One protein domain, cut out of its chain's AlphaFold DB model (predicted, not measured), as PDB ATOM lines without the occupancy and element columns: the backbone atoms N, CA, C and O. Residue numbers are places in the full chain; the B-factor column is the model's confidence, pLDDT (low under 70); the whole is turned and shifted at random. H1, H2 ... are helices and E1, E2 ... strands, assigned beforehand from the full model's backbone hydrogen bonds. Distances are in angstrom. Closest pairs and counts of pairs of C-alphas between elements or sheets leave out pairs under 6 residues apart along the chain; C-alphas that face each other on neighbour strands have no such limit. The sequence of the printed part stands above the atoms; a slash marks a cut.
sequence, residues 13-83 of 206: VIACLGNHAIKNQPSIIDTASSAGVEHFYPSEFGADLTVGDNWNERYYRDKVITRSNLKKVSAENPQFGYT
ATOM      1  N   VAL A  13     190.588 101.993 235.246       95.62
ATOM      2  CA  VAL A  13     190.961 103.323 234.738       95.62
ATOM      3  C   VAL A  13     190.723 104.385 235.811       95.62
ATOM      4  O   VAL A  13     189.665 104.418 236.436       95.62
ATOM      5  N   ILE A  14     191.697 105.281 235.994       96.62
ATOM      6  CA  ILE A  14     191.608 106.453 236.876       96.62
ATOM      7  C   ILE A  14     191.796 107.710 236.020       96.62
ATOM      8  O   ILE A  14     192.818 107.863 235.349       96.62
ATOM      9  N   ALA A  15     190.803 108.598 236.012       94.75
ATOM     10  CA  ALA A  15     190.764 109.779 235.157       94.75
ATOM     11  C   ALA A  15     191.104 111.056 235.943       94.75
ATOM     12  O   ALA A  15     190.228 111.688 236.522       94.75
ATOM     13  N   CYS A  16     192.369 111.477 235.923       92.88
ATOM     14  CA  CYS A  16     192.822 112.730 236.546       92.88
ATOM     15  C   CYS A  16     192.749 113.901 235.544       92.88
ATOM     16  O   CYS A  16     193.770 114.376 235.048       92.88
ATOM     17  N   LEU A  17     191.534 114.325 235.181       90.62
ATOM     18  CA  LEU A  17     191.294 115.341 234.144       90.62
ATOM     19  C   LEU A  17     191.001 116.727 234.732       90.62
ATOM     20  O   LEU A  17     190.063 116.883 235.514       90.62
ATOM     21  N   GLY A  18     191.748 117.739 234.278       85.69
ATOM     22  CA  GLY A  18     191.483 119.151 234.575       85.69
ATOM     23  C   GLY A  18     190.255 119.714 233.844       85.69
ATOM     24  O   GLY A  18     189.781 119.146 232.856       85.69
ATOM     25  N   ASN A  19     189.758 120.862 234.317       85.06
ATOM     26  CA  ASN A  19     188.431 121.415 234.003       85.06
ATOM     27  C   ASN A  19     188.038 121.400 232.516       85.06
ATOM     28  O   ASN A  19     186.978 120.873 232.176       85.06
ATOM     29  N   HIS A  20     188.892 121.890 231.609       86.19
ATOM     30  CA  HIS A  20     188.571 121.950 230.172       86.19
ATOM     31  C   HIS A  20     188.315 120.569 229.522       86.19
ATOM     32  O   HIS A  20     187.703 120.503 228.452       86.19
ATOM     33  N   ALA A  21     188.769 119.477 230.154       92.12
ATOM     34  CA  ALA A  21     188.637 118.100 229.681       92.12
ATOM     35  C   ALA A  21     187.535 117.284 230.390       92.12
ATOM     36  O   ALA A  21     187.163 116.232 229.875       92.12
ATOM     37  N   ILE A  22     186.964 117.756 231.510       93.94
ATOM     38  CA  ILE A  22     185.913 117.034 232.267       93.94
ATOM     39  C   ILE A  22     184.706 116.703 231.373       93.94
ATOM     40  O   ILE A  22     184.190 115.587 231.419       93.94
ATOM     41  N   LYS A  23     184.324 117.625 230.481       95.00
ATOM     42  CA  LYS A  23     183.258 117.450 229.475       95.00
ATOM     43  C   LYS A  23     183.437 116.240 228.539       95.00
ATOM     44  O   LYS A  23     182.465 115.791 227.944       95.00
ATOM     45  N   ASN A  24     184.659 115.716 228.404       96.38
ATOM     46  CA  ASN A  24     184.964 114.563 227.553       96.38
ATOM     47  C   ASN A  24     184.788 113.219 228.285       96.38
ATOM     48  O   ASN A  24     184.857 112.173 227.647       96.38
ATOM     49  N   GLN A  25     184.581 113.208 229.608       96.88
ATOM     50  CA  GLN A  25     184.515 111.961 230.379       96.88
ATOM     51  C   GLN A  25     183.464 110.953 229.896       96.88
ATOM     52  O   GLN A  25     183.810 109.774 229.878       96.88
ATOM     53  N   PRO A  26     182.242 111.334 229.463       98.00
ATOM     54  CA  PRO A  26     181.264 110.366 228.964       98.00
ATOM     55  C   PRO A  26     181.812 109.480 227.838       98.00
ATOM     56  O   PRO A  26     181.801 108.263 227.974       98.00
ATOM     57  N   SER A  27     182.424 110.059 226.797       96.88
ATOM     58  CA  SER A  27     182.980 109.267 225.689       96.88
ATOM     59  C   SER A  27     184.222 108.461 226.086       96.88
ATOM     60  O   SER A  27     184.472 107.398 225.516       96.88
ATOM     61  N   ILE A  28     184.983 108.916 227.088       96.50
ATOM     62  CA  ILE A  28     186.094 108.152 227.676       96.50
ATOM     63  C   ILE A  28     185.558 106.915 228.415       96.50
ATOM     64  O   ILE A  28     186.078 105.820 228.211       96.50
ATOM     65  N   ILE A  29     184.494 107.070 229.209       97.75
ATOM     66  CA  ILE A  29     183.794 105.986 229.920       97.75
ATOM     67  C   ILE A  29     183.204 104.977 228.931       97.75
ATOM     68  O   ILE A  29     183.429 103.777 229.080       97.75
ATOM     69  N   ASP A  30     182.505 105.452 227.898       96.62
ATOM     70  CA  ASP A  30     181.891 104.595 226.877       96.62
ATOM     71  C   ASP A  30     182.958 103.765 226.145       96.62
ATOM     72  O   ASP A  30     182.789 102.561 225.936       96.62
ATOM     73  N   THR A  31     184.097 104.387 225.811       95.56
ATOM     74  CA  THR A  31     185.235 103.709 225.164       95.56
ATOM     75  C   THR A  31     185.907 102.706 226.105       95.56
ATOM     76  O   THR A  31     186.279 101.623 225.662       95.56
ATOM     77  N   ALA A  32     186.046 103.035 227.394       95.69
ATOM     78  CA  ALA A  32     186.616 102.159 228.417       95.69
ATOM     79  C   ALA A  32     185.742 100.916 228.667       95.69
ATOM     80  O   ALA A  32     186.236  99.792 228.588       95.69
ATOM     81  N   SER A  33     184.433 101.092 228.880       96.06
ATOM     82  CA  SER A  33     183.488  99.976 229.048       96.06
ATOM     83  C   SER A  33     183.447  99.084 227.800       96.06
ATOM     84  O   SER A  33     183.573  97.864 227.896       96.06
ATOM     85  N   SER A  34     183.434  99.690 226.605       94.50
ATOM     86  CA  SER A  34     183.529  98.976 225.316       94.50
ATOM     87  C   SER A  34     184.866  98.249 225.087       94.50
ATOM     88  O   SER A  34     185.008  97.520 224.106       94.50
ATOM     89  N   ALA A  35     185.866  98.456 225.949       94.31
ATOM     90  CA  ALA A  35     187.165  97.791 225.896       94.31
ATOM     91  C   ALA A  35     187.312  96.618 226.875       94.31
ATOM     92  O   ALA A  35     188.335  95.937 226.824       94.31
ATOM     93  N   GLY A  36     186.329  96.391 227.753       94.44
ATOM     94  CA  GLY A  36     186.439  95.421 228.843       94.44
ATOM     95  C   GLY A  36     187.165  95.951 230.084       94.44
ATOM     96  O   GLY A  36     187.707  95.154 230.842       94.44
ATOM     97  N   VAL A  37     187.185  97.272 230.304       96.62
ATOM     98  CA  VAL A  37     187.516  97.835 231.625       96.62
ATOM     99  C   VAL A  37     186.434  97.395 232.614       96.62
ATOM    100  O   VAL A  37     185.248  97.527 232.326       96.62
ATOM    101  N   GLU A  38     186.843  96.895 233.775       96.38
ATOM    102  CA  GLU A  38     185.966  96.391 234.838       96.38
ATOM    103  C   GLU A  38     185.609  97.489 235.853       96.38
ATOM    104  O   GLU A  38     184.523  97.461 236.424       96.38
ATOM    105  N   HIS A  39     186.479  98.489 236.077       98.19
ATOM    106  CA  HIS A  39     186.205  99.559 237.051       98.19
ATOM    107  C   HIS A  39     186.746 100.943 236.657       98.19
ATOM    108  O   HIS A  39     187.876 101.077 236.183       98.19
ATOM    109  N   PHE A  40     185.963 102.000 236.904       98.00
ATOM    110  CA  PHE A  40     186.310 103.378 236.524       98.00
ATOM    111  C   PHE A  40     186.249 104.378 237.693       98.00
ATOM    112  O   PHE A  40     185.236 104.502 238.384       98.00
ATOM    113  N   TYR A  41     187.312 105.164 237.871       97.88
ATOM    114  CA  TYR A  41     187.373 106.293 238.805       97.88
ATOM    115  C   TYR A  41     187.364 107.617 238.010       97.88
ATOM    116  O   TYR A  41     188.390 107.975 237.424       97.88
ATOM    117  N   PRO A  42     186.231 108.342 237.936       97.50
ATOM    118  CA  PRO A  42     186.152 109.650 237.277       97.50
ATOM    119  C   PRO A  42     186.882 110.764 238.049       97.50
ATOM    120  O   PRO A  42     187.150 110.635 239.244       97.50
ATOM    121  N   SER A  43     187.123 111.891 237.370       95.56
ATOM    122  CA  SER A  43     187.767 113.110 237.888       95.56
ATOM    123  C   SER A  43     186.871 113.880 238.872       95.56
ATOM    124  O   SER A  43     186.446 115.014 238.632       95.56
ATOM    125  N   GLU A  44     186.517 113.241 239.983       91.88
ATOM    126  CA  GLU A  44     185.623 113.800 240.999       91.88
ATOM    127  C   GLU A  44     186.364 114.683 242.001       91.88
ATOM    128  O   GLU A  44     185.820 115.737 242.321       91.88
ATOM    129  N   PHE A  45     187.589 114.298 242.392       88.19
ATOM    130  CA  PHE A  45     188.552 114.980 243.281       88.19
ATOM    131  C   PHE A  45     188.115 116.395 243.706       88.19
ATOM    132  O   PHE A  45     188.401 117.389 243.033       88.19
ATOM    133  N   GLY A  46     187.292 116.462 244.754       84.62
ATOM    134  CA  GLY A  46     186.476 117.639 245.045       84.62
ATOM    135  C   GLY A  46     185.376 117.382 246.077       84.62
ATOM    136  O   GLY A  46     185.372 116.362 246.771       84.62
ATOM    137  N   ALA A  47     184.430 118.322 246.143       85.44
ATOM    138  CA  ALA A  47     183.199 118.231 246.926       85.44
ATOM    139  C   ALA A  47     182.268 117.109 246.436       85.44
ATOM    140  O   ALA A  47     182.330 116.713 245.268       85.44
ATOM    141  N   ASP A  48     181.351 116.649 247.291       88.12
ATOM    142  CA  ASP A  48     180.285 115.754 246.842       88.12
ATOM    143  C   ASP A  48     179.095 116.515 246.238       88.12
ATOM    144  O   ASP A  48     178.548 117.453 246.816       88.12
ATOM    145  N   LEU A  49     178.644 116.058 245.070       91.12
ATOM    146  CA  LEU A  49     177.587 116.712 244.303       91.12
ATOM    147  C   LEU A  49     176.175 116.460 244.851       91.12
ATOM    148  O   LEU A  49     175.219 116.986 244.289       91.12
ATOM    149  N   THR A  50     176.019 115.653 245.909       87.38
ATOM    150  CA  THR A  50     174.721 115.455 246.583       87.38
ATOM    151  C   THR A  50     174.488 116.426 247.746       87.38
ATOM    152  O   THR A  50     173.384 116.482 248.281       87.38
ATOM    153  N   VAL A  51     175.502 117.218 248.116       82.56
ATOM    154  CA  VAL A  51     175.441 118.182 249.223       82.56
ATOM    155  C   VAL A  51     174.972 119.554 248.727       82.56
ATOM    156  O   VAL A  51     175.522 120.114 247.777       82.56
ATOM    157  N   GLY A  52     173.967 120.118 249.400       84.06
ATOM    158  CA  GLY A  52     173.415 121.434 249.068       84.06
ATOM    159  C   GLY A  52     172.827 121.480 247.655       84.06
ATOM    160  O   GLY A  52     172.106 120.574 247.248       84.06
ATOM    161  N   ASP A  53     173.148 122.541 246.910       86.56
ATOM    162  CA  ASP A  53     172.704 122.739 245.521       86.56
ATOM    163  C   ASP A  53     173.789 122.363 244.485       86.56
ATOM    164  O   ASP A  53     173.666 122.674 243.301       86.56
ATOM    165  N   ASN A  54     174.859 121.660 244.898       88.94
ATOM    166  CA  ASN A  54     175.992 121.302 244.027       88.94
ATOM    167  C   ASN A  54     175.578 120.579 242.737       88.94
ATOM    168  O   ASN A  54     176.260 120.695 241.722       88.94
ATOM    169  N   TRP A  55     174.473 119.831 242.757       92.88
ATOM    170  CA  TRP A  55     173.945 119.147 241.576       92.88
ATOM    171  C   TRP A  55     173.479 120.113 240.471       92.88
ATOM    172  O   TRP A  55     173.493 119.760 239.293       92.88
ATOM    173  N   ASN A  56     173.085 121.334 240.836       90.00
ATOM    174  CA  ASN A  56     172.621 122.367 239.911       90.00
ATOM    175  C   ASN A  56     173.686 123.451 239.653       90.00
ATOM    176  O   ASN A  56     173.551 124.227 238.705       90.00
ATOM    177  N   GLU A  57     174.766 123.489 240.443       89.38
ATOM    178  CA  GLU A  57     175.848 124.454 240.259       89.38
ATOM    179  C   GLU A  57     176.528 124.341 238.895       89.38
ATOM    180  O   GLU A  57     176.982 123.278 238.453       89.38
ATOM    181  N   ARG A  58     176.697 125.499 238.248       87.75
ATOM    182  CA  ARG A  58     177.226 125.592 236.883       87.75
ATOM    183  C   ARG A  58     178.623 124.978 236.743       87.75
ATOM    184  O   ARG A  58     178.905 124.381 235.703       87.75
ATOM    185  N   TYR A  59     179.466 125.068 237.772       88.44
ATOM    186  CA  TYR A  59     180.794 124.439 237.803       88.44
ATOM    187  C   TYR A  59     180.725 122.904 237.708       88.44
ATOM    188  O   TYR A  59     181.529 122.280 237.017       88.44
ATOM    189  N   TYR A  60     179.735 122.286 238.356       93.44
ATOM    190  CA  TYR A  60     179.621 120.833 238.468       93.44
ATOM    191  C   TYR A  60     178.824 120.169 237.337       93.44
ATOM    192  O   TYR A  60     178.872 118.944 237.229       93.44
ATOM    193  N   ARG A  61     178.185 120.939 236.441       94.75
ATOM    194  CA  ARG A  61     177.425 120.455 235.264       94.75
ATOM    195  C   ARG A  61     178.064 119.249 234.562       94.75
ATOM    196  O   ARG A  61     177.405 118.235 234.347       94.75
ATOM    197  N   ASP A  62     179.349 119.333 234.218       96.00
ATOM    198  CA  ASP A  62     180.016 118.285 233.431       96.00
ATOM    199  C   ASP A  62     180.372 117.047 234.278       96.00
ATOM    200  O   ASP A  62     180.393 115.925 233.764       96.00
ATOM    201  N   LYS A  63     180.541 117.207 235.600       96.12
ATOM    202  CA  LYS A  63     180.612 116.079 236.545       96.12
ATOM    203  C   LYS A  63     179.236 115.437 236.756       96.12
ATOM    204  O   LYS A  63     179.138 114.218 236.763       96.12
ATOM    205  N   VAL A  64     178.153 116.213 236.809       96.88
ATOM    206  CA  VAL A  64     176.768 115.702 236.869       96.88
ATOM    207  C   VAL A  64     176.411 114.881 235.624       96.88
ATOM    208  O   VAL A  64     175.856 113.784 235.745       96.88
ATOM    209  N   ILE A  65     176.807 115.338 234.432       97.56
ATOM    210  CA  ILE A  65     176.712 114.555 233.188       97.56
ATOM    211  C   ILE A  65     177.556 113.270 233.295       97.56
ATOM    212  O   ILE A  65     177.067 112.190 232.963       97.56
ATOM    213  N   THR A  66     178.778 113.348 233.835       98.00
ATOM    214  CA  THR A  66     179.652 112.178 234.061       98.00
ATOM    215  C   THR A  66     179.018 111.147 235.009       98.00
ATOM    216  O   THR A  66     178.895 109.976 234.643       98.00
ATOM    217  N   ARG A  67     178.543 111.566 236.194       97.75
ATOM    218  CA  ARG A  67     177.824 110.718 237.166       97.75
ATOM    219  C   ARG A  67     176.561 110.093 236.561       97.75
ATOM    220  O   ARG A  67     176.195 108.974 236.916       97.75
ATOM    221  N   SER A  68     175.891 110.798 235.649       97.56
ATOM    222  CA  SER A  68     174.702 110.291 234.952       97.56
ATOM    223  C   SER A  68     175.055 109.223 233.912       97.56
ATOM    224  O   SER A  68     174.377 108.197 233.849       97.56
ATOM    225  N   ASN A  69     176.144 109.403 233.156       98.38
ATOM    226  CA  ASN A  69     176.602 108.396 232.197       98.38
ATOM    227  C   ASN A  69     177.117 107.126 232.894       98.38
ATOM    228  O   ASN A  69     176.774 106.027 232.478       98.38
ATOM    229  N   LEU A  70     177.856 107.256 234.003       98.38
ATOM    230  CA  LEU A  70     178.330 106.107 234.790       98.38
ATOM    231  C   LEU A  70     177.180 105.231 235.305       98.38
ATOM    232  O   LEU A  70     177.235 104.009 235.169       98.38
ATOM    233  N   LYS A  71     176.102 105.848 235.812       97.88
ATOM    234  CA  LYS A  71     174.877 105.130 236.210       97.88
ATOM    235  C   LYS A  71     174.253 104.352 235.046       97.88
ATOM    236  O   LYS A  71     173.829 103.219 235.245       97.88
ATOM    237  N   LYS A  72     174.210 104.938 233.841       98.25
ATOM    238  CA  LYS A  72     173.698 104.279 232.627       98.25
ATOM    239  C   LYS A  72     174.589 103.105 232.210       98.25
ATOM    240  O   LYS A  72     174.103 101.986 232.096       98.25
ATOM    241  N   VAL A  73     175.887 103.347 232.031       97.94
ATOM    242  CA  VAL A  73     176.849 102.353 231.528       97.94
ATOM    243  C   VAL A  73     176.988 101.161 232.479       97.94
ATOM    244  O   VAL A  73     177.047 100.031 232.011       97.94
ATOM    245  N   SER A  74     176.965 101.378 233.796       97.62
ATOM    246  CA  SER A  74     176.999 100.296 234.795       97.62
ATOM    247  C   SER A  74     175.693  99.481 234.846       97.62
ATOM    248  O   SER A  74     175.718  98.274 235.069       97.62
ATOM    249  N   ALA A  75     174.540 100.104 234.568       97.50
ATOM    250  CA  ALA A  75     173.265  99.389 234.448       97.50
ATOM    251  C   ALA A  75     173.150  98.580 233.138       97.50
ATOM    252  O   ALA A  75     172.497  97.539 233.112       97.50
ATOM    253  N   GLU A  76     173.781  99.048 232.057       97.75
ATOM    254  CA  GLU A  76     173.830  98.363 230.756       97.75
ATOM    255  C   GLU A  76     174.933  97.288 230.686       97.75
ATOM    256  O   GLU A  76     174.779  96.301 229.968       97.75
ATOM    257  N   ASN A  77     176.015  97.442 231.456       96.88
ATOM    258  CA  ASN A  77     177.108  96.481 231.597       96.88
ATOM    259  C   ASN A  77     177.352  96.157 233.089       96.88
ATOM    260  O   ASN A  77     178.155  96.834 233.733       96.88
ATOM    261  N   PRO A  78     176.733  95.094 233.641       94.81
ATOM    262  CA  PRO A  78     176.881  94.721 235.054       94.81
ATOM    263  C   PRO A  78     178.291  94.299 235.502       94.81
ATOM    264  O   PRO A  78     178.495  94.095 236.695       94.81
ATOM    265  N   GLN A  79     179.250  94.145 234.579       93.88
ATOM    266  CA  GLN A  79     180.669  93.925 234.901       93.88
ATOM    267  C   GLN A  79     181.460  95.243 235.014       93.88
ATOM    268  O   GLN A  79     182.649  95.214 235.309       93.88
ATOM    269  N   PHE A  80     180.824  96.396 234.763       97.19
ATOM    270  CA  PHE A  80     181.438  97.722 234.828       97.19
ATOM    271  C   PHE A  80     181.067  98.431 236.138       97.19
ATOM    272  O   PHE A  80     179.983  99.008 236.279       97.19
ATOM    273  N   GLY A  81     181.982  98.403 237.103       97.50
ATOM    274  CA  GLY A  81     181.914  99.171 238.341       97.50
ATOM    275  C   GLY A  81     182.458 100.597 238.197       97.50
ATOM    276  O   GLY A  81     183.159 100.949 237.247       97.50
ATOM    277  N   TYR A  82     182.152 101.449 239.174       98.06
ATOM    278  CA  TYR A  82     182.784 102.761 239.303       98.06
ATOM    279  C   TYR A  82     182.863 103.214 240.763       98.06
ATOM    280  O   TYR A  82     182.170 102.696 241.641       98.06
ATOM    281  N   THR A  83     183.713 104.199 241.053       96.31
ATOM    282  CA  THR A  83     183.820 104.796 242.396       96.31
ATOM    283  C   THR A  83     184.152 106.278 242.304       96.31
ATOM    284  O   THR A  83     185.146 106.663 241.696       96.31
TER     285      THR A  83
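This is residues 13 to 83 of the 206 residues of the protein "NmrA domain-containing protein" of Phialocephala subalpina (UniProt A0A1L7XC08). Two helices, H2 and H3, lie side by side and run the same way as one layer, and a small strip of three short parallel stretches, with E1 in its middle, makes a second layer over one side of them. A long loop, residues 42 to 60, swings out from E1 and folds back to H3, making one end of the long axis, while the short H1 leads into H2. The printed part has 71 residues with three named helices and one named strand, in the order H1, H2, E1, H3; the class is mostly helix, though under half of the residues, 32 of 71, are in named elements. The whole is compact, with a radius of gyration of the C-alphas of 11.9 A, and only just elongated, spanning 34 by 22 by 15 A.

Residues 13 to 14 pair with residues 40 to 41 of E1, residues 39 to 41, in parallel. H1, residues 19 to 22, is apart from E1. H1 and H2, residues 25 to 33, meet only through their link. H1 is close to H3, residues 61 to 76, but not clearly touching; their closest C-alphas, those of Ile 22 and Asp 62, are 6.1 A apart. H2 and H3 touch, with the C-alphas of Pro 26 and Thr 66 closest at 5.6 A. Their lines stand at a shallow tilt of 20 degrees, the same way. The closest C-alphas of H2 and E1 are those of Ile 29 and Phe 40, 7.5 A apart. E1 pairs with no named strand, and it is apart from H3. Residues 39 to 40 of E1 pair with residues 81 to 82, also parallel. In H2 and H3 every O i to N i+4 pair is within hydrogen-bond range; H1 is too short for such a pair, and its one O i to N i+3 pair is within range.

The printed part begins at C-alpha 13, at (190.961, 103.323, 234.738). H1 runs from Asn 19, C-alpha at (188.431, 121.415, 234.003), to Ile 22. H2, Gln 25 to Ser 33, is 12.1 A from first to last C-alpha. E1, His 39 to Tyr 41, is 7.1 A long by the same measure. H3, Arg 61 to Glu 76, is the longest helix at 22.8 A and ends with C-alpha 76 at (173.830, 98.363, 230.756).

The two C-alphas farthest apart, those of Ala 35 and Gly 52, are 35.8 A apart, while those of Val 13 and Thr 83, the first and last printed, are 10.6 A apart. The links H1 to H2 and H2 to E1 are tight, and the link E1 to H3, 19 residues, is long. The printed part has no cut. The mean pLDDT of the printed part is 94.0, and no printed residue is under 70.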